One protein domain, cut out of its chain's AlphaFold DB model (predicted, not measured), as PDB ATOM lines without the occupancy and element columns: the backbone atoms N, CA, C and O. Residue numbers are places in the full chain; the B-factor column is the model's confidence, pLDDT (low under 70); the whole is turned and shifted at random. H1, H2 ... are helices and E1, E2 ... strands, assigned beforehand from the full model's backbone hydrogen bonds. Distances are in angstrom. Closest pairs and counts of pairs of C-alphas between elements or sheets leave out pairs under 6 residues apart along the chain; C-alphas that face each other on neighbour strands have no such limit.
ATOM      1  N   TYR A  15      12.860 -31.432  50.263       89.50
ATOM      2  CA  TYR A  15      11.857 -31.192  49.225       89.50
ATOM      3  C   TYR A  15      10.921 -32.395  49.087       89.50
ATOM      4  O   TYR A  15      11.286 -33.527  49.402       89.50
ATOM      5  N   SER A  16       9.707 -32.167  48.583       90.06
ATOM      6  CA  SER A  16       8.759 -33.245  48.297       90.06
ATOM      7  C   SER A  16       7.937 -32.971  47.038       90.06
ATOM      8  O   SER A  16       7.621 -31.828  46.703       90.06
ATOM      9  N   PHE A  17       7.603 -34.053  46.336       88.56
ATOM     10  CA  PHE A  17       6.633 -34.079  45.247       88.56
ATOM     11  C   PHE A  17       5.531 -35.071  45.618       88.56
ATOM     12  O   PHE A  17       5.822 -36.173  46.081       88.56
ATOM     13  N   ALA A  18       4.272 -34.691  45.410       87.50
ATOM     14  CA  ALA A  18       3.111 -35.535  45.677       87.50
ATOM     15  C   ALA A  18       2.261 -35.696  44.410       87.50
ATOM     16  O   ALA A  18       2.265 -34.826  43.541       87.50
ATOM     17  N   GLY A  19       1.525 -36.808  44.311       86.62
ATOM     18  CA  GLY A  19       0.613 -37.067  43.190       86.62
ATOM     19  C   GLY A  19       1.297 -37.469  41.877       86.62
ATOM     20  O   GLY A  19       0.685 -37.361  40.816       86.62
ATOM     21  N   LEU A  20       2.553 -37.924  41.930       86.62
ATOM     22  CA  LEU A  20       3.241 -38.471  40.763       86.62
ATOM     23  C   LEU A  20       2.684 -39.856  40.428       86.62
ATOM     24  O   LEU A  20       2.519 -40.698  41.305       86.62
ATOM     25  N   THR A  21       2.407 -40.092  39.148       89.19
ATOM     26  CA  THR A  21       2.055 -41.424  38.650       89.19
ATOM     27  C   THR A  21       3.293 -42.304  38.568       89.19
ATOM     28  O   THR A  21       4.375 -41.803  38.257       89.19
ATOM     29  N   ASN A  22       3.124 -43.614  38.742       90.56
ATOM     30  CA  ASN A  22       4.209 -44.572  38.536       90.56
ATOM     31  C   ASN A  22       4.802 -44.435  37.134       90.56
ATOM     32  O   ASN A  22       4.075 -44.306  36.146       90.56
ATOM     33  N   GLY A  23       6.127 -44.479  37.057       90.00
ATOM     34  CA  GLY A  23       6.841 -44.323  35.803       90.00
ATOM     35  C   GLY A  23       8.247 -43.781  35.977       90.00
ATOM     36  O   GLY A  23       8.729 -43.543  37.086       90.00
ATOM     37  N   THR A  24       8.898 -43.589  34.840       90.44
ATOM     38  CA  THR A  24      10.258 -43.075  34.751       90.44
ATOM     39  C   THR A  24      10.240 -41.565  34.540       90.44
ATOM     40  O   THR A  24       9.542 -41.064  33.659       90.44
ATOM     41  N   PHE A  25      11.032 -40.841  35.327       88.25
ATOM     42  CA  PHE A  25      11.155 -39.388  35.276       88.25
ATOM     43  C   PHE A  25      12.612 -38.968  35.146       88.25
ATOM     44  O   PHE A  25      13.517 -39.645  35.630       88.25
ATOM     45  N   VAL A  26      12.826 -37.800  34.545       88.31
ATOM     46  CA  VAL A  26      14.119 -37.119  34.569       88.31
ATOM     47  C   VAL A  26      14.119 -36.133  35.729       88.31
ATOM     48  O   VAL A  26      13.296 -35.221  35.783       88.31
ATOM     49  N   PHE A  27      15.042 -36.331  36.661       86.19
ATOM     50  CA  PHE A  27      15.238 -35.488  37.825       86.19
ATOM     51  C   PHE A  27      16.426 -34.550  37.607       86.19
ATOM     52  O   PHE A  27      17.543 -34.989  37.323       86.19
ATOM     53  N   GLU A  28      16.185 -33.252  37.774       84.38
ATOM     54  CA  GLU A  28      17.198 -32.203  37.693       84.38
ATOM     55  C   GLU A  28      17.186 -31.383  38.983       84.38
ATOM     56  O   GLU A  28      16.126 -31.007  39.485       84.38
ATOM     57  N   MET A  29      18.373 -31.058  39.499       81.25
ATOM     58  CA  MET A  29      18.519 -30.062  40.558       81.25
ATOM     59  C   MET A  29      19.424 -28.943  40.084       81.25
ATOM     60  O   MET A  29      20.531 -29.162  39.587       81.25
ATOM     61  N   SER A  30      18.976 -27.720  40.321       78.19
ATOM     62  CA  SER A  30      19.758 -26.528  40.051       78.19
ATOM     63  C   SER A  30      19.930 -25.717  41.331       78.19
ATOM     64  O   SER A  30      18.948 -25.554  42.060       78.19
ATOM     65  N   PRO A  31      21.121 -25.151  41.582       76.50
ATOM     66  CA  PRO A  31      21.280 -24.145  42.622       76.50
ATOM     67  C   PRO A  31      20.269 -23.009  42.420       76.50
ATOM     68  O   PRO A  31      20.148 -22.461  41.321       76.50
ATOM     69  N   GLY A  32      19.523 -22.681  43.476       69.31
ATOM     70  CA  GLY A  32      18.544 -21.599  43.460       69.31
ATOM     71  C   GLY A  32      19.247 -20.250  43.409       69.31
ATOM     72  O   GLY A  32      19.777 -19.788  44.415       69.31
ATOM     73  N   ILE A  33      19.269 -19.603  42.246       59.91
ATOM     74  CA  ILE A  33      19.673 -18.198  42.177       59.91
ATOM     75  C   ILE A  33      18.452 -17.397  42.619       59.91
ATOM     76  O   ILE A  33      17.575 -17.133  41.804       59.91
ATOM     77  N   ASP A  34      18.355 -17.081  43.909       56.09
ATOM     78  CA  ASP A  34      17.385 -16.097  44.387       56.09
ATOM     79  C   ASP A  34      18.055 -14.711  44.345       56.09
ATOM     80  O   ASP A  34      18.942 -14.446  45.177       56.09
ATOM     81  N   PRO A  35      17.749 -13.865  43.336       46.16
ATOM     82  CA  PRO A  35      18.343 -12.543  43.177       46.16
ATOM     83  C   PRO A  35      17.859 -11.623  44.307       46.16
ATOM     84  O   PRO A  35      16.873 -10.908  44.183       46.16
ATOM     85  N   GLY A  36      18.566 -11.667  45.432       46.47
ATOM     86  CA  GLY A  36      18.216 -10.952  46.662       46.47
ATOM     87  C   GLY A  36      18.673 -11.678  47.927       46.47
ATOM     88  O   GLY A  36      18.828 -11.050  48.972       46.47
ATOM     89  N   SER A  37      18.963 -12.980  47.836       58.06
ATOM     90  CA  SER A  37      19.515 -13.728  48.964       58.06
ATOM     91  C   SER A  37      20.978 -13.350  49.220       58.06
ATOM     92  O   SER A  37      21.810 -13.309  48.309       58.06
ATOM     93  N   SER A  38      21.337 -13.167  50.492       56.88
ATOM     94  CA  SER A  38      22.732 -13.037  50.949       56.88
ATOM     95  C   SER A  38      23.597 -14.262  50.607       56.88
ATOM     96  O   SER A  38      24.820 -14.214  50.718       56.88
ATOM     97  N   GLN A  39      22.973 -15.355  50.155       58.38
ATOM     98  CA  GLN A  39      23.618 -16.605  49.774       58.38
ATOM     99  C   GLN A  39      23.914 -16.725  48.272       58.38
ATOM    100  O   GLN A  39      24.564 -17.690  47.870       58.38
ATOM    101  N   ALA A  40      23.518 -15.754  47.439       58.38
ATOM    102  CA  ALA A  40      23.704 -15.815  45.986       58.38
ATOM    103  C   ALA A  40      25.168 -16.073  45.565       58.38
ATOM    104  O   ALA A  40      25.421 -16.890  44.677       58.38
ATOM    105  N   ALA A  41      26.143 -15.468  46.252       59.09
ATOM    106  CA  ALA A  41      27.574 -15.673  45.987       59.09
ATOM    107  C   ALA A  41      28.087 -17.066  46.404       59.09
ATOM    108  O   ALA A  41      29.038 -17.582  45.816       59.09
ATOM    109  N   THR A  42      27.463 -17.695  47.405       62.94
ATOM    110  CA  THR A  42      27.790 -19.060  47.853       62.94
ATOM    111  C   THR A  42      27.134 -20.099  46.946       62.94
ATOM    112  O   THR A  42      27.757 -21.099  46.599       62.94
ATOM    113  N   ILE A  43      25.900 -19.842  46.509       67.69
ATOM    114  CA  ILE A  43      25.115 -20.745  45.661       67.69
ATOM    115  C   ILE A  43      25.641 -20.758  44.217       67.69
ATOM    116  O   ILE A  43      25.704 -21.821  43.601       67.69
ATOM    117  N   SER A  44      26.131 -19.620  43.710       65.38
ATOM    118  CA  SER A  44      26.724 -19.499  42.360       65.38
ATOM    119  C   SER A  44      27.960 -20.390  42.139       65.38
ATOM    120  O   SER A  44      28.401 -20.591  41.005       65.38
ATOM    121  N   GLN A  45      28.519 -20.939  43.223       69.25
ATOM    122  CA  GLN A  45      29.677 -21.831  43.204       69.25
ATOM    123  C   GLN A  45      29.325 -23.281  42.869       69.25
ATOM    124  O   GLN A  45      30.213 -24.080  42.570       69.25
ATOM    125  N   TYR A  46      28.052 -23.648  42.975       73.12
ATOM    126  CA  TYR A  46      27.584 -25.005  42.741       73.12
ATOM    127  C   TYR A  46      27.205 -25.196  41.279       73.12
ATOM    128  O   TYR A  46      26.588 -24.330  40.664       73.12
ATOM    129  N   ALA A  47      27.586 -26.337  40.709       68.81
ATOM    130  CA  ALA A  47      27.171 -26.710  39.366       68.81
ATOM    131  C   ALA A  47      25.700 -27.140  39.359       68.81
ATOM    132  O   ALA A  47      25.215 -27.734  40.324       68.81
ATOM    133  N   ARG A  48      25.002 -26.871  38.247       68.69
ATOM    134  CA  ARG A  48      23.754 -27.584  37.949       68.69
ATOM    135  C   ARG A  48      24.061 -29.078  37.903       68.69
ATOM    136  O   ARG A  48      25.105 -29.475  37.386       68.69
ATOM    137  N   PHE A  49      23.187 -29.866  38.511       70.12
ATOM    138  CA  PHE A  49      23.347 -31.306  38.593       70.12
ATOM    139  C   PHE A  49      23.048 -31.954  37.234       70.12
ATOM    140  O   PHE A  49      22.154 -31.501  36.522       70.12
ATOM    141  N   GLU A  50      23.795 -33.004  36.888       66.12
ATOM    142  CA  GLU A  50      23.530 -33.821  35.698       66.12
ATOM    143  C   GLU A  50      22.182 -34.531  35.857       66.12
ATOM    144  O   GLU A  50      21.885 -35.075  36.920       66.12
ATOM    145  N   GLN A  51      21.355 -34.517  34.818       78.19
ATOM    146  CA  GLN A  51      20.026 -35.125  34.846       78.19
ATOM    147  C   GLN A  51      20.113 -36.616  35.205       78.19
ATOM    148  O   GLN A  51      20.905 -37.359  34.627       78.19
ATOM    149  N   VAL A  52      19.298 -37.057  36.166       82.94
ATOM    150  CA  VAL A  52      19.244 -38.462  36.590       82.94
ATOM    151  C   VAL A  52      17.870 -39.028  36.307       82.94
ATOM    152  O   VAL A  52      16.855 -38.454  36.692       82.94
ATOM    153  N   GLU A  53      17.848 -40.184  35.663       88.19
ATOM    154  CA  GLU A  53      16.632 -40.958  35.491       88.19
ATOM    155  C   GLU A  53      16.250 -41.638  36.813       88.19
ATOM    156  O   GLU A  53      17.073 -42.299  37.452       88.19
ATOM    157  N   ILE A  54      15.005 -41.448  37.244       88.06
ATOM    158  CA  ILE A  54      14.442 -42.042  38.456       88.06
ATOM    159  C   ILE A  54      13.169 -42.805  38.106       88.06
ATOM    160  O   ILE A  54      12.406 -42.393  37.237       88.06
ATOM    161  N   THR A  55      12.920 -43.913  38.798       89.69
ATOM    162  CA  THR A  55      11.663 -44.659  38.679       89.69
ATOM    163  C   THR A  55      10.833 -44.424  39.933       89.69
ATOM    164  O   THR A  55      11.300 -44.677  41.041       89.69
ATOM    165  N   ILE A  56       9.613 -43.928  39.753       88.88
ATOM    166  CA  ILE A  56       8.628 -43.752  40.818       88.88
ATOM    167  C   ILE A  56       7.655 -44.929  40.788       88.88
ATOM    168  O   ILE A  56       7.163 -45.320  39.727       88.88
ATOM    169  N   THR A  57       7.392 -45.477  41.968       88.12
ATOM    170  CA  THR A  57       6.457 -46.575  42.224       88.12
ATOM    171  C   THR A  57       5.471 -46.163  43.319       88.12
ATOM    172  O   THR A  57       5.601 -45.085  43.895       88.12
ATOM    173  N   ASP A  58       4.530 -47.044  43.671       85.81
ATOM    174  CA  ASP A  58       3.511 -46.776  44.705       85.81
ATOM    175  C   ASP A  58       4.089 -46.556  46.118       85.81
ATOM    176  O   ASP A  58       3.387 -46.160  47.047       85.81
ATOM    177  N   THR A  59       5.380 -46.827  46.297       85.69
ATOM    178  CA  THR A  59       6.128 -46.585  47.527       85.69
ATOM    179  C   THR A  59       6.898 -45.265  47.446       85.69
ATOM    180  O   THR A  59       7.608 -45.040  46.461       85.69
ATOM    181  N   PRO A  60       6.834 -44.412  48.490       83.12
ATOM    182  CA  PRO A  60       7.634 -43.194  48.552       83.12
ATOM    183  C   PRO A  60       9.123 -43.485  48.342       83.12
ATOM    184  O   PRO A  60       9.695 -44.351  49.003       83.12
ATOM    185  N   GLN A  61       9.740 -42.746  47.422       84.56
ATOM    186  CA  GLN A  61      11.163 -42.847  47.114       84.56
ATOM    187  C   GLN A  61      11.904 -41.649  47.708       84.56
ATOM    188  O   GLN A  61      11.530 -40.501  47.465       84.56
ATOM    189  N   THR A  62      12.983 -41.909  48.445       88.19
ATOM    190  CA  THR A  62      13.873 -40.859  48.958       88.19
ATOM    191  C   THR A  62      15.059 -40.690  48.019       88.19
ATOM    192  O   THR A  62      15.844 -41.618  47.824       88.19
ATOM    193  N   ILE A  63      15.220 -39.490  47.461       85.25
ATOM    194  CA  ILE A  63      16.310 -39.169  46.537       85.25
ATOM    195  C   ILE A  63      17.212 -38.119  47.182       85.25
ATOM    196  O   ILE A  63      16.992 -36.914  47.071       85.25
ATOM    197  N   ASN A  64      18.268 -38.602  47.832       86.12
ATOM    198  CA  ASN A  64      19.300 -37.753  48.413       86.12
ATOM    199  C   ASN A  64      20.403 -37.511  47.386       86.12
ATOM    200  O   ASN A  64      21.050 -38.449  46.911       86.12
ATOM    201  N   LYS A  65      20.634 -36.245  47.044       81.81
ATOM    202  CA  LYS A  65      21.700 -35.836  46.131       81.81
ATOM    203  C   LYS A  65      22.330 -34.541  46.622       81.81
ATOM    204  O   LYS A  65      21.649 -33.663  47.135       81.81
ATOM    205  N   ALA A  66      23.640 -34.429  46.440       79.62
ATOM    206  CA  ALA A  66      24.394 -33.234  46.778       79.62
ATOM    207  C   ALA A  66      24.714 -32.438  45.511       79.62
ATOM    208  O   ALA A  66      25.141 -33.009  44.504       79.62
ATOM    209  N   LEU A  67      24.573 -31.114  45.579       76.94
ATOM    210  CA  LEU A  67      25.153 -30.237  44.569       76.94
ATOM    211  C   LEU A  67      26.673 -30.211  44.757       76.94
ATOM    212  O   LEU A  67      27.179 -29.916  45.841       76.94
ATOM    213  N   ALA A  68      27.416 -30.505  43.694       75.44
ATOM    214  CA  ALA A  68      28.866 -30.393  43.714       75.44
ATOM    215  C   ALA A  68      29.277 -28.932  43.494       75.44
ATOM    216  O   ALA A  68      28.789 -28.264  42.576       75.44
ATOM    217  N   LYS A  69      30.216 -28.438  44.307       74.25
ATOM    218  CA  LYS A  69      30.915 -27.192  43.980       74.25
ATOM    219  C   LYS A  69      31.660 -27.383  42.664       74.25
ATOM    220  O   LYS A  69      32.309 -28.408  42.455       74.25
ATOM    221  N   SER A  70      31.602 -26.381  41.798       71.31
ATOM    222  CA  SER A  70      32.488 -26.314  40.646       71.31
ATOM    223  C   SER A  70      33.935 -26.285  41.150       71.31
ATOM    224  O   SER A  70      34.283 -25.553  42.076       71.31
TER     225      SER A  70
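This is residues 15 to 70 of the 163 residues of an uncharacterized protein of Candidatus Berkelbacteria bacterium CG10_big_fil_rev_8_21_14_0_10_43_14 (UniProt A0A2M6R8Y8). This is an elongated, open loop of chain with little regular structure: a short two-stranded ribbon, E1 and E2, lies toward one end, and a single small helix, H1, toward the other. After E2 the tail, residues 57 to 70, folds back along the long axis toward the H1 end. The printed part has 56 residues, of which 14 are in named elements, in the order E1, H1, E2; the class is mixed, and the sheet is antiparallel. The whole is loose, with a radius of gyration of the C-alphas of 14.0 A and spans of 39 by 21 by 14 A.

E1, residues 23 to 27, and E2, residues 52 to 56, are antiparallel neighbours at 146 degrees. C-alphas 24 and 55 face each other at 4.5 A. N 25 and O 54, at 2.8 A, are within hydrogen-bond range. H1, residues 40 to 43, is too short for an O i to N i+4 pair, and its one O i to N i+3 pair is not within range.

E1 begins at C-alpha 23 (6.841, -44.323, 35.803) and is 12.4 A long. H1 measures 5.1 A. E2, 12.6 A long, ends at C-alpha 56 (8.628, -43.752, 40.818).

The C-alphas farthest apart, of Ala 41 and Asp 58, are 39.3 A apart. The printed part has no cut. E1 to H1 is a long link. Residues 32 to 45, 47 to 48 and 50 have pLDDT under 70.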